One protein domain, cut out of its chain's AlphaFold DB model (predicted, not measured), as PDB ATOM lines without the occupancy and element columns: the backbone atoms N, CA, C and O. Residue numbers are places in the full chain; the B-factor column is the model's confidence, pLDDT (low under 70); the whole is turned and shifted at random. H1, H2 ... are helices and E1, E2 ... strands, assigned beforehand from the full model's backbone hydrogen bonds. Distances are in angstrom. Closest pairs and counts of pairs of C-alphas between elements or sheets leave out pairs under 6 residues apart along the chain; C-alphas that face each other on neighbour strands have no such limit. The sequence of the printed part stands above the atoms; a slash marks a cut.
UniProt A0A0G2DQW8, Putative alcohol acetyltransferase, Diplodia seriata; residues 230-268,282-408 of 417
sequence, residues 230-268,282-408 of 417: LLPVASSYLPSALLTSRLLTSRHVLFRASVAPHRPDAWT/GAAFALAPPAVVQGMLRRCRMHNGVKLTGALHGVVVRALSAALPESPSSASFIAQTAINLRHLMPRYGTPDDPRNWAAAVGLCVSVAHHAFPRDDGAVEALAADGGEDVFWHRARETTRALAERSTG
ATOM      1  N   LEU A 230     257.504 171.342 170.231       71.50
ATOM      2  CA  LEU A 230     256.572 170.744 171.194       71.50
ATOM      3  C   LEU A 230     255.212 170.428 170.587       71.50
ATOM      4  O   LEU A 230     254.538 169.502 171.030       71.50
ATOM      5  N   LEU A 231     254.794 171.179 169.574       68.94
ATOM      6  CA  LEU A 231     253.451 171.081 169.017       68.94
ATOM      7  C   LEU A 231     253.219 169.774 168.226       68.94
ATOM      8  O   LEU A 231     252.142 169.187 168.383       68.94
ATOM      9  N   PRO A 232     254.210 169.228 167.484       67.06
ATOM     10  CA  PRO A 232     254.126 167.879 166.913       67.06
ATOM     11  C   PRO A 232     254.103 166.757 167.942       67.06
ATOM     12  O   PRO A 232     253.352 165.794 167.795       67.06
ATOM     13  N   VAL A 233     254.884 166.896 169.010       69.94
ATOM     14  CA  VAL A 233     254.893 165.919 170.102       69.94
ATOM     15  C   VAL A 233     253.543 165.934 170.813       69.94
ATOM     16  O   VAL A 233     252.879 164.906 170.874       69.94
ATOM     17  N   ALA A 234     253.076 167.100 171.261       66.62
ATOM     18  CA  ALA A 234     251.801 167.246 171.961       66.62
ATOM     19  C   ALA A 234     250.619 166.727 171.129       66.62
ATOM     20  O   ALA A 234     249.792 165.976 171.633       66.62
ATOM     21  N   SER A 235     250.565 167.059 169.838       63.53
ATOM     22  CA  SER A 235     249.505 166.568 168.945       63.53
ATOM     23  C   SER A 235     249.537 165.056 168.702       63.53
ATOM     24  O   SER A 235     248.496 164.494 168.385       63.53
ATOM     25  N   SER A 236     250.678 164.387 168.897       64.25
ATOM     26  CA  SER A 236     250.778 162.924 168.779       64.25
ATOM     27  C   SER A 236     250.229 162.184 170.009       64.25
ATOM     28  O   SER A 236     249.871 161.015 169.903       64.25
ATOM     29  N   TYR A 237     250.141 162.855 171.165       68.25
ATOM     30  CA  TYR A 237     249.621 162.291 172.422       68.25
ATOM     31  C   TYR A 237     248.216 162.799 172.793       68.25
ATOM     32  O   TYR A 237     247.605 162.284 173.729       68.25
ATOM     33  N   LEU A 238     247.688 163.804 172.085       67.31
ATOM     34  CA  LEU A 238     246.355 164.351 172.341       67.31
ATOM     35  C   LEU A 238     245.255 163.488 171.691       67.31
ATOM     36  O   LEU A 238     245.338 163.188 170.501       67.31
ATOM     37  N   PRO A 239     244.178 163.144 172.426       66.50
ATOM     38  CA  PRO A 239     243.006 162.482 171.863       66.50
ATOM     39  C   PRO A 239     242.415 163.252 170.674       66.50
ATOM     40  O   PRO A 239     242.174 164.459 170.764       66.50
ATOM     41  N   SER A 240     242.091 162.548 169.587       59.09
ATOM     42  CA  SER A 240     241.577 163.132 168.335       59.09
ATOM     43  C   SER A 240     240.335 164.021 168.524       59.09
ATOM     44  O   SER A 240     240.138 164.985 167.784       59.09
ATOM     45  N   ALA A 241     239.519 163.745 169.548       61.16
ATOM     46  CA  ALA A 241     238.339 164.537 169.909       61.16
ATOM     47  C   ALA A 241     238.677 165.952 170.433       61.16
ATOM     48  O   ALA A 241     237.903 166.885 170.238       61.16
ATOM     49  N   LEU A 242     239.842 166.138 171.066       59.50
ATOM     50  CA  LEU A 242     240.303 167.450 171.539       59.50
ATOM     51  C   LEU A 242     240.901 168.281 170.397       59.50
ATOM     52  O   LEU A 242     240.674 169.489 170.333       59.50
ATOM     53  N   LEU A 243     241.590 167.619 169.460       53.69
ATOM     54  CA  LEU A 243     242.176 168.229 168.258       53.69
ATOM     55  C   LEU A 243     241.119 168.737 167.259       53.69
ATOM     56  O   LEU A 243     241.411 169.604 166.442       53.69
ATOM     57  N   THR A 244     239.896 168.206 167.328       50.41
ATOM     58  CA  THR A 244     238.770 168.532 166.434       50.41
ATOM     59  C   THR A 244     237.745 169.481 167.061       50.41
ATOM     60  O   THR A 244     236.801 169.903 166.388       50.41
ATOM     61  N   SER A 245     237.913 169.862 168.334       52.84
ATOM     62  CA  SER A 245     236.987 170.787 168.991       52.84
ATOM     63  C   SER A 245     237.186 172.224 168.483       52.84
ATOM     64  O   SER A 245     238.298 172.756 168.482       52.84
ATOM     65  N   ARG A 246     236.082 172.886 168.104       48.72
ATOM     66  CA  ARG A 246     236.061 174.272 167.587       48.72
ATOM     67  C   ARG A 246     236.716 175.312 168.510       48.72
ATOM     68  O   ARG A 246     237.070 176.389 168.043       48.72
ATOM     69  N   LEU A 247     236.859 175.003 169.799       51.72
ATOM     70  CA  LEU A 247     237.469 175.878 170.806       51.72
ATOM     71  C   LEU A 247     239.005 175.887 170.737       51.72
ATOM     72  O   LEU A 247     239.616 176.903 171.053       51.72
ATOM     73  N   LEU A 248     239.625 174.789 170.291       45.59
ATOM     74  CA  LEU A 248     241.086 174.636 170.196       45.59
ATOM     75  C   LEU A 248     241.615 174.805 168.764       45.59
ATOM     76  O   LEU A 248     242.808 175.008 168.577       45.59
ATOM     77  N   THR A 249     240.735 174.792 167.758       43.00
ATOM     78  CA  THR A 249     241.054 175.039 166.340       43.00
ATOM     79  C   THR A 249     240.888 176.506 165.929       43.00
ATOM     80  O   THR A 249     240.657 176.798 164.752       43.00
ATOM     81  N   SER A 250     240.950 177.454 166.873       40.97
ATOM     82  CA  SER A 250     241.095 178.860 166.488       40.97
ATOM     83  C   SER A 250     242.397 178.990 165.686       40.97
ATOM     84  O   SER A 250     243.370 178.284 165.956       40.97
ATOM     85  N   ARG A 251     242.410 179.866 164.676       45.47
ATOM     86  CA  ARG A 251     243.491 180.073 163.686       45.47
ATOM     87  C   ARG A 251     244.917 180.242 164.259       45.47
ATOM     88  O   ARG A 251     245.861 180.319 163.480       45.47
ATOM     89  N   HIS A 252     245.073 180.290 165.581       43.72
ATOM     90  CA  HIS A 252     246.294 180.618 166.303       43.72
ATOM     91  C   HIS A 252     246.870 179.484 167.175       43.72
ATOM     92  O   HIS A 252     247.987 179.640 167.656       43.72
ATOM     93  N   VAL A 253     246.187 178.341 167.363       45.19
ATOM     94  CA  VAL A 253     246.716 177.210 168.165       45.19
ATOM     95  C   VAL A 253     246.773 175.937 167.315       45.19
ATOM     96  O   VAL A 253     245.868 175.111 167.273       45.19
ATOM     97  N   LEU A 254     247.859 175.814 166.560       50.66
ATOM     98  CA  LEU A 254     248.052 174.827 165.499       50.66
ATOM     99  C   LEU A 254     248.675 173.525 166.025       50.66
ATOM    100  O   LEU A 254     249.812 173.242 165.686       50.66
ATOM    101  N   PHE A 255     247.968 172.710 166.818       47.62
ATOM    102  CA  PHE A 255     248.426 171.346 167.151       47.62
ATOM    103  C   PHE A 255     248.677 170.532 165.866       47.62
ATOM    104  O   PHE A 255     247.769 169.934 165.294       47.62
ATOM    105  N   ARG A 256     249.915 170.560 165.366       51.19
ATOM    106  CA  ARG A 256     250.330 169.953 164.101       51.19
ATOM    107  C   ARG A 256     251.245 168.780 164.381       51.19
ATOM    108  O   ARG A 256     252.403 169.010 164.693       51.19
ATOM    109  N   ALA A 257     250.770 167.558 164.143       48.34
ATOM    110  CA  ALA A 257     251.574 166.331 164.261       48.34
ATOM    111  C   ALA A 257     252.686 166.224 163.203       48.34
ATOM    112  O   ALA A 257     253.528 165.333 163.260       48.34
ATOM    113  N   SER A 258     252.694 167.129 162.222       58.25
ATOM    114  CA  SER A 258     253.661 167.143 161.135       58.25
ATOM    115  C   SER A 258     254.074 168.562 160.766       58.25
ATOM    116  O   SER A 258     253.275 169.499 160.781       58.25
ATOM    117  N   VAL A 259     255.340 168.698 160.373       62.72
ATOM    118  CA  VAL A 259     255.910 169.926 159.799       62.72
ATOM    119  C   VAL A 259     255.343 170.193 158.394       62.72
ATOM    120  O   VAL A 259     255.371 171.326 157.909       62.72
ATOM    121  N   ALA A 260     254.785 169.173 157.731       67.56
ATOM    122  CA  ALA A 260     254.073 169.348 156.472       67.56
ATOM    123  C   ALA A 260     252.732 170.086 156.690       67.56
ATOM    124  O   ALA A 260     252.048 169.846 157.688       67.56
ATOM    125  N   PRO A 261     252.317 170.979 155.771       72.12
ATOM    126  CA  PRO A 261     250.982 171.562 155.788       72.12
ATOM    127  C   PRO A 261     249.914 170.467 155.806       72.12
ATOM    128  O   PRO A 261     249.939 169.580 154.962       72.12
ATOM    129  N   HIS A 262     248.970 170.539 156.743       73.31
ATOM    130  CA  HIS A 262     247.807 169.658 156.721       73.31
ATOM    131  C   HIS A 262     246.742 170.237 155.786       73.31
ATOM    132  O   HIS A 262     246.331 171.389 155.947       73.31
ATOM    133  N   ARG A 263     246.323 169.432 154.812       78.06
ATOM    134  CA  ARG A 263     245.284 169.731 153.827       78.06
ATOM    135  C   ARG A 263     244.373 168.500 153.757       78.06
ATOM    136  O   ARG A 263     244.854 167.458 153.322       78.06
ATOM    137  N   PRO A 264     243.120 168.564 154.247       82.19
ATOM    138  CA  PRO A 264     242.216 167.406 154.238       82.19
ATOM    139  C   PRO A 264     241.845 166.969 152.813       82.19
ATOM    140  O   PRO A 264     241.415 165.844 152.595       82.19
ATOM    141  N   ASP A 265     242.034 167.871 151.860       87.12
ATOM    142  CA  ASP A 265     241.802 167.730 150.431       87.12
ATOM    143  C   ASP A 265     243.063 167.323 149.641       87.12
ATOM    144  O   ASP A 265     243.022 167.220 148.411       87.12
ATOM    145  N   ALA A 266     244.195 167.122 150.331       90.00
ATOM    146  CA  ALA A 266     245.435 166.730 149.682       90.00
ATOM    147  C   ALA A 266     245.411 165.261 149.272       90.00
ATOM    148  O   ALA A 266     245.063 164.380 150.057       90.00
ATOM    149  N   TRP A 267     245.883 165.000 148.057       90.69
ATOM    150  CA  TRP A 267     246.057 163.644 147.568       90.69
ATOM    151  C   TRP A 267     247.147 162.906 148.353       90.69
ATOM    152  O   TRP A 267     248.301 163.336 148.387       90.69
ATOM    153  N   THR A 268     246.788 161.773 148.962       87.25
ATOM    154  CA  THR A 268     247.687 160.959 149.803       87.25
ATOM    155  C   THR A 268     248.212 159.701 149.117       87.25
ATOM    156  O   THR A 268     248.910 158.917 149.755       87.25
ATOM    157  N   GLY A 282     261.396 151.549 141.217       91.81
ATOM    158  CA  GLY A 282     260.876 151.896 139.896       91.81
ATOM    159  C   GLY A 282     261.358 153.282 139.475       91.81
ATOM    160  O   GLY A 282     261.265 154.228 140.254       91.81
ATOM    161  N   ALA A 283     261.846 153.414 138.242       94.31
ATOM    162  CA  ALA A 283     262.260 154.691 137.668       94.31
ATOM    163  C   ALA A 283     261.641 154.896 136.279       94.31
ATOM    164  O   ALA A 283     261.424 153.941 135.531       94.31
ATOM    165  N   ALA A 284     261.382 156.155 135.935       94.06
ATOM    166  CA  ALA A 284     260.990 156.593 134.602       94.06
ATOM    167  C   ALA A 284     261.695 157.916 134.290       94.06
ATOM    168  O   ALA A 284     261.791 158.787 135.158       94.06
ATOM    169  N   PHE A 285     262.186 158.070 133.061       93.00
ATOM    170  CA  PHE A 285     262.884 159.279 132.635       93.00
ATOM    171  C   PHE A 285     261.993 160.141 131.740       93.00
ATOM    172  O   PHE A 285     261.513 159.691 130.705       93.00
ATOM    173  N   ALA A 286     261.831 161.413 132.105       91.00
ATOM    174  CA  ALA A 286     261.251 162.437 131.240       91.00
ATOM    175  C   ALA A 286     262.361 163.397 130.795       91.00
ATOM    176  O   ALA A 286     262.883 164.171 131.599       91.00
ATOM    177  N   LEU A 287     262.739 163.337 129.514       92.00
ATOM    178  CA  LEU A 287     263.810 164.161 128.956       92.00
ATOM    179  C   LEU A 287     263.229 165.318 128.135       92.00
ATOM    180  O   LEU A 287     262.629 165.112 127.084       92.00
ATOM    181  N   ALA A 288     263.435 166.549 128.601       91.44
ATOM    182  CA  ALA A 288     263.050 167.743 127.854       91.44
ATOM    183  C   ALA A 288     264.153 168.136 126.849       91.44
ATOM    184  O   ALA A 288     265.304 168.312 127.263       91.44
ATOM    185  N   PRO A 289     263.836 168.342 125.554       91.81
ATOM    186  CA  PRO A 289     264.814 168.802 124.574       91.81
ATOM    187  C   PRO A 289     265.438 170.157 124.956       91.81
ATOM    188  O   PRO A 289     264.749 171.004 125.539       91.81
ATOM    189  N   PRO A 290     266.693 170.442 124.553       93.19
ATOM    190  CA  PRO A 290     267.366 171.701 124.889       93.19
ATOM    191  C   PRO A 290     266.561 172.950 124.509       93.19
ATOM    192  O   PRO A 290     266.471 173.894 125.292       93.19
ATOM    193  N   ALA A 291     265.912 172.937 123.339       93.56
ATOM    194  CA  ALA A 291     265.078 174.041 122.869       93.56
ATOM    195  C   ALA A 291     263.883 174.325 123.798       93.56
ATOM    196  O   ALA A 291     263.555 175.489 124.044       93.56
ATOM    197  N   VAL A 292     263.267 173.278 124.363       92.81
ATOM    198  CA  VAL A 292     262.143 173.392 125.305       92.81
ATOM    199  C   VAL A 292     262.613 174.025 126.613       92.81
ATOM    200  O   VAL A 292     262.012 174.995 127.078       92.81
ATOM    201  N   VAL A 293     263.731 173.545 127.168       93.62
ATOM    202  CA  VAL A 293     264.309 174.096 128.405       93.62
ATOM    203  C   VAL A 293     264.723 175.555 128.211       93.62
ATOM    204  O   VAL A 293     264.406 176.409 129.039       93.62
ATOM    205  N   GLN A 294     265.372 175.882 127.091       94.81
ATOM    206  CA  GLN A 294     265.737 177.259 126.758       94.81
ATOM    207  C   GLN A 294     264.509 178.164 126.601       94.81
ATOM    208  O   GLN A 294     264.522 179.298 127.084       94.81
ATOM    209  N   GLY A 295     263.445 177.674 125.958       92.12
ATOM    210  CA  GLY A 295     262.171 178.383 125.848       92.12
ATOM    211  C   GLY A 295     261.545 178.668 127.213       92.12
ATOM    212  O   GLY A 295     261.172 179.808 127.488       92.12
ATOM    213  N   MET A 296     261.511 177.670 128.099       92.50
ATOM    214  CA  MET A 296     261.022 177.829 129.471       92.50
ATOM    215  C   MET A 296     261.859 178.844 130.259       92.50
ATOM    216  O   MET A 296     261.305 179.730 130.906       92.50
ATOM    217  N   LEU A 297     263.191 178.782 130.154       95.19
ATOM    218  CA  LEU A 297     264.092 179.748 130.788       95.19
ATOM    219  C   LEU A 297     263.867 181.174 130.275       95.19
ATOM    220  O   LEU A 297     263.906 182.111 131.069       95.19
ATOM    221  N   ARG A 298     263.635 181.364 128.967       94.44
ATOM    222  CA  ARG A 298     263.289 182.681 128.407       94.44
ATOM    223  C   ARG A 298     261.984 183.208 129.000       94.44
ATOM    224  O   ARG A 298     261.976 184.341 129.465       94.44
ATOM    225  N   ARG A 299     260.934 182.383 129.065       92.25
ATOM    226  CA  ARG A 299     259.652 182.772 129.677       92.25
ATOM    227  C   ARG A 299     259.805 183.107 131.161       92.25
ATOM    228  O   ARG A 299     259.394 184.179 131.574       92.25
ATOM    229  N   CYS A 300     260.520 182.289 131.936       94.06
ATOM    230  CA  CYS A 300     260.807 182.601 133.344       94.06
ATOM    231  C   CYS A 300     261.488 183.970 133.523       94.06
ATOM    232  O   CYS A 300     261.241 184.635 134.514       94.06
ATOM    233  N   ARG A 301     262.345 184.402 132.583       93.62
ATOM    234  CA  ARG A 301     262.983 185.731 132.637       93.62
ATOM    235  C   ARG A 301     262.040 186.874 132.255       93.62
ATOM    236  O   ARG A 301     262.253 187.982 132.726       93.62
ATOM    237  N   MET A 302     261.041 186.617 131.407       92.12
ATOM    238  CA  MET A 302     260.007 187.599 131.052       92.12
ATOM    239  C   MET A 302     259.057 187.865 132.228       92.12
ATOM    240  O   MET A 302     258.607 188.992 132.406       92.12
ATOM    241  N   HIS A 303     258.805 186.853 133.061       89.94
ATOM    242  CA  HIS A 303     257.989 186.980 134.267       89.94
ATOM    243  C   HIS A 303     258.860 187.345 135.473       89.94
ATOM    244  O   HIS A 303     259.562 186.503 136.038       89.94
ATOM    245  N   ASN A 304     258.815 188.615 135.886       88.50
ATOM    246  CA  ASN A 304     259.630 189.119 136.992       88.50
ATOM    247  C   ASN A 304     259.500 188.233 138.248       88.50
ATOM    248  O   ASN A 304     258.401 187.831 138.632       88.50
ATOM    249  N   GLY A 305     260.626 187.925 138.894       90.38
ATOM    250  CA  GLY A 305     260.656 187.124 140.122       90.38
ATOM    251  C   GLY A 305     260.419 185.615 139.957       90.38
ATOM    252  O   GLY A 305     260.386 184.920 140.968       90.38
ATOM    253  N   VAL A 306     260.294 185.074 138.738       94.88
ATOM    254  CA  VAL A 306     260.138 183.624 138.509       94.88
ATOM    255  C   VAL A 306     261.493 182.946 138.270       94.88
ATOM    256  O   VAL A 306     262.341 183.426 137.515       94.88
ATOM    257  N   LYS A 307     261.712 181.782 138.896       95.25
ATOM    258  CA  LYS A 307     262.825 180.868 138.576       95.25
ATOM    259  C   LYS A 307     262.295 179.557 138.001       95.25
ATOM    260  O   LYS A 307     261.159 179.165 138.261       95.25
ATOM    261  N   LEU A 308     263.163 178.842 137.278       95.12
ATOM    262  CA  LEU A 308     262.825 177.555 136.662       95.12
ATOM    263  C   LEU A 308     262.264 176.550 137.677       95.12
ATOM    264  O   LEU A 308     261.323 175.842 137.353       95.12
ATOM    265  N   THR A 309     262.789 176.514 138.906       94.19
ATOM    266  CA  THR A 309     262.292 175.623 139.966       94.19
ATOM    267  C   THR A 309     260.830 175.901 140.320       94.19
ATOM    268  O   THR A 309     260.044 174.963 140.410       94.19
ATOM    269  N   GLY A 310     260.436 177.172 140.469       94.69
ATOM    270  CA  GLY A 310     259.042 177.539 140.733       94.69
ATOM    271  C   GLY A 310     258.120 177.189 139.563       94.69
ATOM    272  O   GLY A 310     257.048 176.628 139.769       94.69
ATOM    273  N   ALA A 311     258.573 177.427 138.328       94.81
ATOM    274  CA  ALA A 311     257.836 177.018 137.131       94.81
ATOM    275  C   ALA A 311     257.707 175.486 137.019       94.81
ATOM    276  O   ALA A 311     256.647 174.982 136.660       94.81
ATOM    277  N   LEU A 312     258.756 174.735 137.369       95.00
ATOM    278  CA  LEU A 312     258.747 173.271 137.354       95.00
ATOM    279  C   LEU A 312     257.737 172.701 138.356       95.00
ATOM    280  O   LEU A 312     257.020 171.768 138.007       95.00
ATOM    281  N   HIS A 313     257.621 173.286 139.553       95.25
ATOM    282  CA  HIS A 313     256.549 172.940 140.491       95.25
ATOM    283  C   HIS A 313     255.165 173.109 139.850       95.25
ATOM    284  O   HIS A 313     254.351 172.193 139.926       95.25
ATOM    285  N   GLY A 314     254.920 174.229 139.160       93.44
ATOM    286  CA  GLY A 314     253.669 174.451 138.429       93.44
ATOM    287  C   GLY A 314     253.410 173.395 137.347       93.44
ATOM    288  O   GLY A 314     252.299 172.881 137.243       93.44
ATOM    289  N   VAL A 315     254.434 173.022 136.568       93.31
ATOM    290  CA  VAL A 315     254.320 171.964 135.544       93.31
ATOM    291  C   VAL A 315     253.964 170.618 136.179       93.31
ATOM    292  O   VAL A 315     253.076 169.932 135.682       93.31
ATOM    293  N   VAL A 316     254.616 170.253 137.289       94.00
ATOM    294  CA  VAL A 316     254.325 169.008 138.020       94.00
ATOM    295  C   VAL A 316     252.897 169.016 138.567       94.00
ATOM    296  O   VAL A 316     252.190 168.026 138.416       94.00
ATOM    297  N   VAL A 317     252.444 170.129 139.146       94.12
ATOM    298  CA  VAL A 317     251.071 170.272 139.660       94.12
ATOM    299  C   VAL A 317     250.040 170.114 138.546       94.12
ATOM    300  O   VAL A 317     249.079 169.370 138.724       94.12
ATOM    301  N   ARG A 318     250.247 170.741 137.382       92.44
ATOM    302  CA  ARG A 318     249.365 170.574 136.215       92.44
ATOM    303  C   ARG A 318     249.351 169.138 135.703       92.44
ATOM    304  O   ARG A 318     248.285 168.600 135.427       92.44
ATOM    305  N   ALA A 319     250.515 168.496 135.627       92.44
ATOM    306  CA  ALA A 319     250.613 167.102 135.205       92.44
ATOM    307  C   ALA A 319     249.883 166.154 136.174       92.44
ATOM    308  O   ALA A 319     249.144 165.283 135.728       92.44
ATOM    309  N   LEU A 320     250.038 166.351 137.489       93.06
ATOM    310  CA  LEU A 320     249.316 165.585 138.509       93.06
ATOM    311  C   LEU A 320     247.810 165.853 138.473       93.06
ATOM    312  O   LEU A 320     247.033 164.915 138.611       93.06
ATOM    313  N   SER A 321     247.403 167.105 138.256       93.00
ATOM    314  CA  SER A 321     245.993 167.475 138.094       93.00
ATOM    315  C   SER A 321     245.401 166.723 136.903       93.00
ATOM    316  O   SER A 321     244.471 165.950 137.073       93.00
ATOM    317  N   ALA A 322     246.021 166.807 135.726       91.69
ATOM    318  CA  ALA A 322     245.547 166.103 134.536       91.69
ATOM    319  C   ALA A 322     245.541 164.565 134.679       91.69
ATOM    320  O   ALA A 322     244.688 163.899 134.099       91.69
ATOM    321  N   ALA A 323     246.488 163.990 135.427       91.75
ATOM    322  CA  ALA A 323     246.627 162.540 135.569       91.75
ATOM    323  C   ALA A 323     245.717 161.915 136.641       91.75
ATOM    324  O   ALA A 323     245.454 160.713 136.588       91.75
ATOM    325  N   LEU A 324     245.271 162.689 137.633       91.56
ATOM    326  CA  LEU A 324     244.489 162.186 138.764       91.56
ATOM    327  C   LEU A 324     243.012 162.569 138.624       91.56
ATOM    328  O   LEU A 324     242.720 163.706 138.252       91.56
ATOM    329  N   PRO A 325     242.067 161.683 138.993       88.31
ATOM    330  CA  PRO A 325     240.648 162.003 138.928       88.31
ATOM    331  C   PRO A 325     240.317 163.188 139.837       88.31
ATOM    332  O   PRO A 325     240.928 163.366 140.898       88.31
ATOM    333  N   GLU A 326     239.336 163.988 139.430       87.62
ATOM    334  CA  GLU A 326     238.769 165.027 140.283       87.62
ATOM    335  C   GLU A 326     238.011 164.373 141.442       87.62
ATOM    336  O   GLU A 326     237.074 163.599 141.252       87.62
ATOM    337  N   SER A 327     238.445 164.657 142.666       87.31
ATOM    338  CA  SER A 327     237.788 164.198 143.884       87.31
ATOM    339  C   SER A 327     238.056 165.185 145.022       87.31
ATOM    340  O   SER A 327     239.080 165.875 145.002       87.31
ATOM    341  N   PRO A 328     237.209 165.221 146.064       86.00
ATOM    342  CA  PRO A 328     237.481 166.019 147.259       86.00
ATOM    343  C   PRO A 328     238.831 165.694 147.920       86.00
ATOM    344  O   PRO A 328     239.415 166.555 148.563       86.00
ATOM    345  N   SER A 329     239.336 164.470 147.738       85.00
ATOM    346  CA  SER A 329     240.626 163.982 148.242       85.00
ATOM    347  C   SER A 329     241.798 164.163 147.263       85.00
ATOM    348  O   SER A 329     242.856 163.576 147.461       85.00
ATOM    349  N   SER A 330     241.620 164.904 146.167       87.69
ATOM    350  CA  SER A 330     242.663 165.177 145.162       87.69
ATOM    351  C   SER A 330     242.645 166.627 144.667       87.69
ATOM    352  O   SER A 330     243.073 166.917 143.546       87.69
ATOM    353  N   ALA A 331     242.152 167.545 145.505       91.12
ATOM    354  CA  ALA A 331     242.046 168.967 145.181       91.12
ATOM    355  C   ALA A 331     243.320 169.762 145.518       91.12
ATOM    356  O   ALA A 331     243.472 170.908 145.085       91.12
ATOM    357  N   SER A 332     244.268 169.166 146.247       92.88
ATOM    358  CA  SER A 332     245.587 169.757 146.466       92.88
ATOM    359  C   SER A 332     246.721 168.733 146.548       92.88
ATOM    360  O   SER A 332     246.521 167.524 146.675       92.88
ATOM    361  N   PHE A 333     247.947 169.242 146.463       93.31
ATOM    362  CA  PHE A 333     249.192 168.485 146.516       93.31
ATOM    363  C   PHE A 333     250.144 169.122 147.521       93.31
ATOM    364  O   PHE A 333     250.232 170.346 147.612       93.31
ATOM    365  N   ILE A 334     250.904 168.314 148.256       91.00
ATOM    366  CA  ILE A 334     251.944 168.804 149.165       91.00
ATOM    367  C   ILE A 334     253.297 168.381 148.605       91.00
ATOM    368  O   ILE A 334     253.573 167.191 148.483       91.00
ATOM    369  N   ALA A 335     254.153 169.348 148.287       91.00
ATOM    370  CA  ALA A 335     255.523 169.077 147.884       91.00
ATOM    371  C   ALA A 335     256.481 169.268 149.059       91.00
ATOM    372  O   ALA A 335     256.345 170.213 149.840       91.00
ATOM    373  N   GLN A 336     257.489 168.403 149.123       90.31
ATOM    374  CA  GLN A 336     258.683 168.575 149.937       90.31
ATOM    375  C   GLN A 336     259.861 168.881 149.004       90.31
ATOM    376  O   GLN A 336     260.248 168.046 148.192       90.31
ATOM    377  N   THR A 337     260.435 170.074 149.122       91.88
ATOM    378  CA  THR A 337     261.515 170.557 148.254       91.88
ATOM    379  C   THR A 337     262.802 170.686 149.052       91.88
ATOM    380  O   THR A 337     262.840 171.399 150.053       91.88
ATOM    381  N   ALA A 338     263.868 170.014 148.618       91.81
ATOM    382  CA  ALA A 338     265.178 170.113 149.255       91.81
ATOM    383  C   ALA A 338     265.803 171.510 149.072       91.81
ATOM    384  O   ALA A 338     265.744 172.095 147.991       91.81
ATOM    385  N   ILE A 339     266.441 172.023 150.126       89.88
ATOM    386  CA  ILE A 339     267.132 173.316 150.177       89.88
ATOM    387  C   ILE A 339     268.598 173.080 150.528       89.88
ATOM    388  O   ILE A 339     268.912 172.433 151.525       89.88
ATOM    389  N   ASN A 340     269.498 173.636 149.719       90.38
ATOM    390  CA  ASN A 340     270.937 173.568 149.946       90.38
ATOM    391  C   ASN A 340     271.386 174.622 150.973       90.38
ATOM    392  O   ASN A 340     271.338 175.821 150.698       90.38
ATOM    393  N   LEU A 341     271.893 174.168 152.119       88.62
ATOM    394  CA  LEU A 341     272.324 175.025 153.225       88.62
ATOM    395  C   LEU A 341     273.770 175.520 153.103       88.62
ATOM    396  O   LEU A 341     274.183 176.363 153.891       88.62
ATOM    397  N   ARG A 342     274.551 175.048 152.120       89.25
ATOM    398  CA  ARG A 342     275.983 175.396 151.978       89.25
ATOM    399  C   ARG A 342     276.270 176.896 151.986       89.25
ATOM    400  O   ARG A 342     277.328 177.305 152.441       89.25
ATOM    401  N   HIS A 343     275.350 177.701 151.464       85.94
ATOM    402  CA  HIS A 343     275.515 179.150 151.371       85.94
ATOM    403  C   HIS A 343     275.397 179.873 152.726       85.94
ATOM    404  O   HIS A 343     275.859 181.002 152.836       85.94
ATOM    405  N   LEU A 344     274.815 179.223 153.741       84.62
ATOM    406  CA  LEU A 344     274.726 179.725 155.118       84.62
ATOM    407  C   LEU A 344     275.947 179.343 155.960       84.62
ATOM    408  O   LEU A 344     276.101 179.806 157.086       84.62
ATOM    409  N   MET A 345     276.794 178.451 155.448       85.31
ATOM    410  CA  MET A 345     277.912 177.928 156.212       85.31
ATOM    411  C   MET A 345     279.108 178.895 156.161       85.31
ATOM    412  O   MET A 345     279.426 179.418 155.084       85.31
ATOM    413  N   PRO A 346     279.827 179.102 157.279       81.19
ATOM    414  CA  PRO A 346     281.025 179.934 157.288       81.19
ATOM    415  C   PRO A 346     282.120 179.315 156.413       81.19
ATOM    416  O   PRO A 346     282.222 178.091 156.296       81.19
ATOM    417  N   ARG A 347     282.980 180.147 155.813       74.75
ATOM    418  CA  ARG A 347     284.187 179.643 155.136       74.75
ATOM    419  C   ARG A 347     285.027 178.827 156.128       74.75
ATOM    420  O   ARG A 347     285.110 179.178 157.300       74.75
ATOM    421  N   TYR A 348     285.637 177.751 155.646       69.75
ATOM    422  CA  TYR A 348     286.552 176.907 156.414       69.75
ATOM    423  C   TYR A 348     287.883 176.799 155.670       69.75
ATOM    424  O   TYR A 348     287.933 177.042 154.470       69.75
ATOM    425  N   GLY A 349     288.949 176.433 156.379       64.12
ATOM    426  CA  GLY A 349     290.305 176.422 155.822       64.12
ATOM    427  C   GLY A 349     291.047 177.746 156.030       64.12
ATOM    428  O   GLY A 349     290.600 178.613 156.782       64.12
ATOM    429  N   THR A 350     292.221 177.877 155.412       57.62
ATOM    430  CA  THR A 350     293.004 179.121 155.434       57.62
ATOM    431  C   THR A 350     292.394 180.163 154.480       57.62
ATOM    432  O   THR A 350     291.643 179.795 153.582       57.62
ATOM    433  N   PRO A 351     292.678 181.471 154.628       54.78
ATOM    434  CA  PRO A 351     292.164 182.504 153.717       54.78
ATOM    435  C   PRO A 351     292.490 182.257 152.232       54.78
ATOM    436  O   PRO A 351     291.695 182.619 151.367       54.78
ATOM    437  N   ASP A 352     293.622 181.598 151.968       53.91
ATOM    438  CA  ASP A 352     294.094 181.199 150.634       53.91
ATOM    439  C   ASP A 352     293.583 179.812 150.196       53.91
ATOM    440  O   ASP A 352     293.915 179.331 149.112       53.91
ATOM    441  N   ASP A 353     292.794 179.139 151.038       54.97
ATOM    442  CA  ASP A 353     292.233 177.828 150.750       54.97
ATOM    443  C   ASP A 353     291.023 177.969 149.809       54.97
ATOM    444  O   ASP A 353     290.015 178.584 150.172       54.97
ATOM    445  N   PRO A 354     291.058 177.379 148.601       53.56
ATOM    446  CA  PRO A 354     289.914 177.400 147.696       53.56
ATOM    447  C   PRO A 354     288.718 176.591 148.230       53.56
ATOM    448  O   PRO A 354     287.626 176.662 147.657       53.56
ATOM    449  N   ARG A 355     288.894 175.798 149.300       60.41
ATOM    450  CA  ARG A 355     287.838 174.968 149.884       60.41
ATOM    451  C   ARG A 355     286.819 175.834 150.620       60.41
ATOM    452  O   ARG A 355     287.032 176.318 151.719       60.41
ATOM    453  N   ASN A 356     285.654 175.975 150.008       67.44
ATOM    454  CA  ASN A 356     284.453 176.483 150.649       67.44
ATOM    455  C   ASN A 356     283.357 175.412 150.597       67.44
ATOM    456  O   ASN A 356     283.476 174.390 149.913       67.44
ATOM    457  N   TRP A 357     282.243 175.667 151.277       76.19
ATOM    458  CA  TRP A 357     281.145 174.705 151.334       76.19
ATOM    459  C   TRP A 357     280.526 174.392 149.972       76.19
ATOM    460  O   TRP A 357     279.891 173.351 149.843       76.19
ATOM    461  N   ALA A 358     280.736 175.213 148.935       79.31
ATOM    462  CA  ALA A 358     280.169 174.970 147.610       79.31
ATOM    463  C   ALA A 358     280.694 173.677 146.965       79.31
ATOM    464  O   ALA A 358     279.949 173.028 146.234       79.31
ATOM    465  N   ALA A 359     281.943 173.295 147.255       83.38
ATOM    466  CA  ALA A 359     282.554 172.051 146.785       83.38
ATOM    467  C   ALA A 359     282.605 170.954 147.864       83.38
ATOM    468  O   ALA A 359     283.076 169.852 147.591       83.38
ATOM    469  N   ALA A 360     282.115 171.231 149.077       86.19
ATOM    470  CA  ALA A 360     282.137 170.280 150.180       86.19
ATOM    471  C   ALA A 360     281.261 169.048 149.912       86.19
ATOM    472  O   ALA A 360     280.086 169.163 149.536       86.19
ATOM    473  N   VAL A 361     281.829 167.876 150.194       91.56
ATOM    474  CA  VAL A 361     281.100 166.612 150.332       91.56
ATOM    475  C   VAL A 361     280.657 166.468 151.786       91.56
ATOM    476  O   VAL A 361     281.486 166.429 152.696       91.56
ATOM    477  N   GLY A 362     279.346 166.422 151.993       91.19
ATOM    478  CA  GLY A 362     278.728 166.325 153.310       91.19
ATOM    479  C   GLY A 362     277.238 166.646 153.264       91.19
ATOM    480  O   GLY A 362     276.730 167.197 152.285       91.19
ATOM    481  N   LEU A 363     276.522 166.298 154.328       91.00
ATOM    482  CA  LEU A 363     275.072 166.449 154.394       91.00
ATOM    483  C   LEU A 363     274.674 167.883 154.785       91.00
ATOM    484  O   LEU A 363     274.628 168.220 155.965       91.00
ATOM    485  N   CYS A 364     274.360 168.723 153.793       89.88
ATOM    486  CA  CYS A 364     274.064 170.150 153.980       89.88
ATOM    487  C   CYS A 364     272.691 170.514 153.403       89.88
ATOM    488  O   CYS A 364     272.568 171.417 152.567       89.88
ATOM    489  N   VAL A 365     271.656 169.789 153.824       88.88
ATOM    490  CA  VAL A 365     270.314 169.883 153.241       88.88
ATOM    491  C   VAL A 365     269.244 170.117 154.304       88.88
ATOM    492  O   VAL A 365     269.245 169.486 155.360       88.88
ATOM    493  N   SER A 366     268.301 171.001 153.987       87.12
ATOM    494  CA  SER A 366     267.014 171.144 154.673       87.12
ATOM    495  C   SER A 366     265.875 170.923 153.677       87.12
ATOM    496  O   SER A 366     266.114 170.629 152.506       87.12
ATOM    497  N   VAL A 367     264.629 171.040 154.120       86.81
ATOM    498  CA  VAL A 367     263.451 170.878 153.269       86.81
ATOM    499  C   VAL A 367     262.431 171.982 153.509       86.81
ATOM    500  O   VAL A 367     262.198 172.413 154.637       86.81
ATOM    501  N   ALA A 368     261.766 172.399 152.439       86.19
ATOM    502  CA  ALA A 368     260.596 173.253 152.474       86.19
ATOM    503  C   ALA A 368     259.358 172.473 152.045       86.19
ATOM    504  O   ALA A 368     259.347 171.846 150.993       86.19
ATOM    505  N   HIS A 369     258.295 172.565 152.836       85.44
ATOM    506  CA  HIS A 369     256.984 172.062 152.451       85.44
ATOM    507  C   HIS A 369     256.109 173.175 151.879       85.44
ATOM    508  O   HIS A 369     255.944 174.215 152.524       85.44
ATOM    509  N   HIS A 370     255.521 172.939 150.712       86.25
ATOM    510  CA  HIS A 370     254.582 173.852 150.071       86.25
ATOM    511  C   HIS A 370     253.345 173.083 149.610       86.25
ATOM    512  O   HIS A 370     253.460 171.953 149.141       86.25
ATOM    513  N   ALA A 371     252.169 173.685 149.767       89.31
ATOM    514  CA  ALA A 371     250.910 173.068 149.384       89.31
ATOM    515  C   ALA A 371     250.329 173.802 148.176       89.31
ATOM    516  O   ALA A 371     250.106 175.008 148.230       89.31
ATOM    517  N   PHE A 372     250.074 173.052 147.116       90.88
ATOM    518  CA  PHE A 372     249.617 173.532 145.826       90.88
ATOM    519  C   PHE A 372     248.158 173.131 145.624       90.88
ATOM    520  O   PHE A 372     247.846 171.950 145.771       90.88
ATOM    521  N   PRO A 373     247.255 174.063 145.293       90.88
ATOM    522  CA  PRO A 373     245.942 173.682 144.799       90.88
ATOM    523  C   PRO A 373     246.076 172.999 143.435       90.88
ATOM    524  O   PRO A 373     247.045 173.234 142.705       90.88
ATOM    525  N   ARG A 374     245.078 172.191 143.084       90.88
ATOM    526  CA  ARG A 374     244.915 171.644 141.738       90.88
ATOM    527  C   ARG A 374     244.950 172.759 140.677       90.88
ATOM    528  O   ARG A 374     244.590 173.915 140.934       90.88
ATOM    529  N   ASP A 375     245.467 172.427 139.503       89.44
ATOM    530  CA  ASP A 375     245.571 173.326 138.354       89.44
ATOM    531  C   ASP A 375     245.228 172.555 137.080       89.44
ATOM    532  O   ASP A 375     246.096 171.932 136.468       89.44
ATOM    533  N   ASP A 376     243.957 172.593 136.690       81.75
ATOM    534  CA  ASP A 376     243.460 171.912 135.489       81.75
ATOM    535  C   ASP A 376     243.758 172.689 134.191       81.75
ATOM    536  O   ASP A 376     243.394 172.256 133.102       81.75
ATOM    537  N   GLY A 377     244.491 173.808 134.279       69.25
ATOM    538  CA  GLY A 377     245.171 174.384 133.126       69.25
ATOM    539  C   GLY A 377     244.254 175.010 132.078       69.25
ATOM    540  O   GLY A 377     244.398 174.717 130.891       69.25
ATOM    541  N   ALA A 378     243.402 175.959 132.470       56.00
ATOM    542  CA  ALA A 378     242.923 176.942 131.503       56.00
ATOM    543  C   ALA A 378     244.137 177.753 131.010       56.00
ATOM    544  O   ALA A 378     244.640 178.643 131.697       56.00
ATOM    545  N   VAL A 379     244.671 177.366 129.850       45.69
ATOM    546  CA  VAL A 379     245.675 178.130 129.103       45.69
ATOM    547  C   VAL A 379     245.115 179.548 128.950       45.69
ATOM    548  O   VAL A 379     244.006 179.688 128.447       45.69
ATOM    549  N   GLU A 380     245.830 180.568 129.436       47.56
ATOM    550  CA  GLU A 380     245.400 181.981 129.396       47.56
ATOM    551  C   GLU A 380     244.237 182.375 130.331       47.56
ATOM    552  O   GLU A 380     243.609 183.416 130.130       47.56
ATOM    553  N   ALA A 381     243.961 181.629 131.408       46.62
ATOM    554  CA  ALA A 381     243.129 182.176 132.483       46.62
ATOM    555  C   ALA A 381     243.887 183.310 133.195       46.62
ATOM    556  O   ALA A 381     244.809 183.074 133.982       46.62
ATOM    557  N   LEU A 382     243.500 184.549 132.888       49.91
ATOM    558  CA  LEU A 382     243.921 185.738 133.621       49.91
ATOM    559  C   LEU A 382     243.627 185.536 135.116       49.91
ATOM    560  O   LEU A 382     242.562 185.030 135.484       49.91
ATOM    561  N   ALA A 383     244.559 185.932 135.986       51.97
ATOM    562  CA  ALA A 383     244.275 186.089 137.408       51.97
ATOM    563  C   ALA A 383     243.044 186.998 137.608       51.97
ATOM    564  O   ALA A 383     242.672 187.768 136.722       51.97
ATOM    565  N   ALA A 384     242.390 186.908 138.770       50.31
ATOM    566  CA  ALA A 384     241.137 187.618 139.055       50.31
ATOM    567  C   ALA A 384     241.221 189.160 138.920       50.31
ATOM    568  O   ALA A 384     240.193 189.830 138.935       50.31
ATOM    569  N   ASP A 385     242.430 189.714 138.779       51.44
ATOM    570  CA  ASP A 385     242.740 191.126 138.539       51.44
ATOM    571  C   ASP A 385     242.998 191.484 137.057       51.44
ATOM    572  O   ASP A 385     243.228 192.650 136.740       51.44
ATOM    573  N   GLY A 386     242.953 190.511 136.139       51.53
ATOM    574  CA  GLY A 386     243.136 190.711 134.701       51.53
ATOM    575  C   GLY A 386     244.589 190.890 134.228       51.53
ATOM    576  O   GLY A 386     244.778 191.260 133.071       51.53
ATOM    577  N   GLY A 387     245.609 190.664 135.073       56.19
ATOM    578  CA  GLY A 387     246.996 191.076 134.781       56.19
ATOM    579  C   GLY A 387     247.992 189.992 134.324       56.19
ATOM    580  O   GLY A 387     248.824 190.261 133.457       56.19
ATOM    581  N   GLU A 388     247.958 188.776 134.888       62.53
ATOM    582  CA  GLU A 388     248.951 187.710 134.627       62.53
ATOM    583  C   GLU A 388     248.314 186.306 134.689       62.53
ATOM    584  O   GLU A 388     247.396 186.074 135.472       62.53
ATOM    585  N   ASP A 389     248.787 185.356 133.871       75.94
ATOM    586  CA  ASP A 389     248.337 183.950 133.900       75.94
ATOM    587  C   ASP A 389     248.597 183.328 135.288       75.94
ATOM    588  O   ASP A 389     249.696 183.447 135.849       75.94
ATOM    589  N   VAL A 390     247.584 182.638 135.830       81.81
ATOM    590  CA  VAL A 390     247.601 181.976 137.150       81.81
ATOM    591  C   VAL A 390     248.846 181.104 137.365       81.81
ATOM    592  O   VAL A 390     249.370 181.028 138.481       81.81
ATOM    593  N   PHE A 391     249.365 180.476 136.309       88.25
ATOM    594  CA  PHE A 391     250.595 179.691 136.347       88.25
ATOM    595  C   PHE A 391     251.798 180.506 136.812       88.25
ATOM    596  O   PHE A 391     252.529 180.089 137.715       88.25
ATOM    597  N   TRP A 392     252.029 181.661 136.185       90.81
ATOM    598  CA  TRP A 392     253.221 182.469 136.429       90.81
ATOM    599  C   TRP A 392     253.162 183.145 137.792       90.81
ATOM    600  O   TRP A 392     254.185 183.206 138.479       90.81
ATOM    601  N   HIS A 393     251.962 183.533 138.233       89.50
ATOM    602  CA  HIS A 393     251.734 183.983 139.601       89.50
ATOM    603  C   HIS A 393     252.153 182.911 140.622       89.50
ATOM    604  O   HIS A 393     253.025 183.152 141.459       89.50
ATOM    605  N   ARG A 394     251.623 181.683 140.506       89.81
ATOM    606  CA  ARG A 394     251.963 180.568 141.415       89.81
ATOM    607  C   ARG A 394     253.447 180.197 141.355       89.81
ATOM    608  O   ARG A 394     254.073 179.906 142.379       89.81
ATOM    609  N   ALA A 395     254.049 180.237 140.166       93.19
ATOM    610  CA  ALA A 395     255.479 180.001 139.987       93.19
ATOM    611  C   ALA A 395     256.335 181.069 140.697       93.19
ATOM    612  O   ALA A 395     257.377 180.736 141.281       93.19
ATOM    613  N   ARG A 396     255.901 182.339 140.687       94.06
ATOM    614  CA  ARG A 396     256.540 183.444 141.421       94.06
ATOM    615  C   ARG A 396     256.422 183.241 142.927       94.06
ATOM    616  O   ARG A 396     257.436 183.316 143.616       94.06
ATOM    617  N   GLU A 397     255.232 182.928 143.433       91.38
ATOM    618  CA  GLU A 397     255.012 182.655 144.860       91.38
ATOM    619  C   GLU A 397     255.885 181.501 145.354       91.38
ATOM    620  O   GLU A 397     256.560 181.617 146.376       91.38
ATOM    621  N   THR A 398     255.946 180.414 144.582       92.38
ATOM    622  CA  THR A 398     256.800 179.260 144.893       92.38
ATOM    623  C   THR A 398     258.271 179.658 144.921       92.38
ATOM    624  O   THR A 398     259.004 179.289 145.838       92.38
ATOM    625  N   THR A 399     258.712 180.442 143.936       94.25
ATOM    626  CA  THR A 399     260.084 180.956 143.879       94.25
ATOM    627  C   THR A 399     260.411 181.799 145.111       94.25
ATOM    628  O   THR A 399     261.454 181.586 145.729       94.25
ATOM    629  N   ARG A 400     259.521 182.726 145.486       91.75
ATOM    630  CA  ARG A 400     259.686 183.589 146.659       91.75
ATOM    631  C   ARG A 400     259.753 182.763 147.942       91.75
ATOM    632  O   ARG A 400     260.703 182.912 148.701       91.75
ATOM    633  N   ALA A 401     258.821 181.830 148.130       88.06
ATOM    634  CA  ALA A 401     258.768 180.980 149.316       88.06
ATOM    635  C   ALA A 401     260.019 180.097 149.469       88.06
ATOM    636  O   ALA A 401     260.507 179.893 150.580       88.06
ATOM    637  N   LEU A 402     260.562 179.563 148.368       90.06
ATOM    638  CA  LEU A 402     261.813 178.802 148.403       90.06
ATOM    639  C   LEU A 402     263.019 179.699 148.710       90.06
ATOM    640  O   LEU A 402     263.900 179.280 149.458       90.06
ATOM    641  N   ALA A 403     263.051 180.921 148.170       88.31
ATOM    642  CA  ALA A 403     264.103 181.891 148.459       88.31
ATOM    643  C   ALA A 403     264.101 182.285 149.943       88.31
ATOM    644  O   ALA A 403     265.128 182.132 150.600       88.31
ATOM    645  N   GLU A 404     262.945 182.668 150.490       86.00
ATOM    646  CA  GLU A 404     262.769 183.015 151.907       86.00
ATOM    647  C   GLU A 404     263.245 181.887 152.828       86.00
ATOM    648  O   GLU A 404     263.973 182.127 153.783       86.00
ATOM    649  N   ARG A 405     262.903 180.634 152.507       82.12
ATOM    650  CA  ARG A 405     263.316 179.461 153.297       82.12
ATOM    651  C   ARG A 405     264.769 179.057 153.099       82.12
ATOM    652  O   ARG A 405     265.289 178.281 153.894       82.12
ATOM    653  N   SER A 406     265.405 179.522 152.027       79.69
ATOM    654  CA  SER A 406     266.840 179.339 151.830       79.69
ATOM    655  C   SER A 406     267.647 180.367 152.616       79.69
ATOM    656  O   SER A 406     268.693 180.008 153.137       79.69
ATOM    657  N   THR A 407     267.143 181.596 152.759       74.25
ATOM    658  CA  THR A 407     267.851 182.702 153.421       74.25
ATOM    659  C   THR A 407     267.468 182.900 154.887       74.25
ATOM    660  O   THR A 407     268.191 183.576 155.611       74.25
ATOM    661  N   GLY A 408     266.309 182.389 155.306       58.53
ATOM    662  CA  GLY A 408     265.761 182.574 156.645       58.53
ATOM    663  C   GLY A 408     266.341 181.603 157.668       58.53
ATOM    664  O   GLY A 408     266.512 180.413 157.396       58.53
TER     665      GLY A 408
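What this domain is: This is residues 230 to 268 and 282 to 408 of the 417 residues of the protein "Putative alcohol acetyltransferase" of Diplodia seriata (UniProt A0A0G2DQW8). Look for a ribbon of two antiparallel strands, E1 and E2, with two helices, H4 and H5, packed on it and meeting each other at a corner, residues 309 to 314 of H4 against residues 391 to 399 of H5; H3 packs on the first part of H4. H1 and H2 form a separate loose piece well away from these, and residues 349 to 354 stick out from the loop that joins the strands. The printed part has 166 residues, in the order H1, H2, H3, H4, E1, E2, H5; it is mixed, with under half of its residues in named elements. It is loose, with a radius of gyration of the C-alphas of 20.1 A and spans of 60 by 46 by 40 A.

Where its parts are: Find C-alpha 230 at (256.572, 170.744, 171.194), where H1 (230 to 237) begins; H2 (240 to 243) follows. Beyond the cut come H3 (290 to 302, 18.6 A) and H4 (308 to 323, 22.1 A). E1 (332 to 340) spans 25.9 A and E2 (365 to 373) 26.1 A. H5 (390 to 407, 26.0 A) ends at C-alpha 407, (267.851, 182.702, 153.421).

How they stand to each other: E1 and E2 are a hairpin, with N 335 and O 370 2.8 A apart, within hydrogen-bond range. The closest C-alphas of H4 and E1, Val 317 and Phe 333, are 7.3 A apart; those of H5 and E2, Arg 405 and Ala 368, 6.8 A. H4 residues 309 to 314 touch H5 residues 391 to 399, closest at C-alphas 310 and 395, 4.4 A, at a steep tilt of 52 degrees, opposite ways. H3 residues 296 to 300 touch H4 residues 308 to 311, closest at C-alphas 300 and 308, 6.4 A. H1 and H2 are apart from H5. In H1, H3, H4 and H5 every O i to N i+4 pair is within hydrogen-bond range; H2 is too short for one.

The domain as a whole: The C-alphas farthest apart, 241 and 352, are 61.3 A apart. Residues 269 to 281 are not printed, and C-alphas 268 and 282 are 18.8 A apart across that cut. The links E1 to E2 and E2 to H5 are long. The model's pLDDT is under 70 at residues 231 to 260, 348 to 356, 377 to 388 and 408.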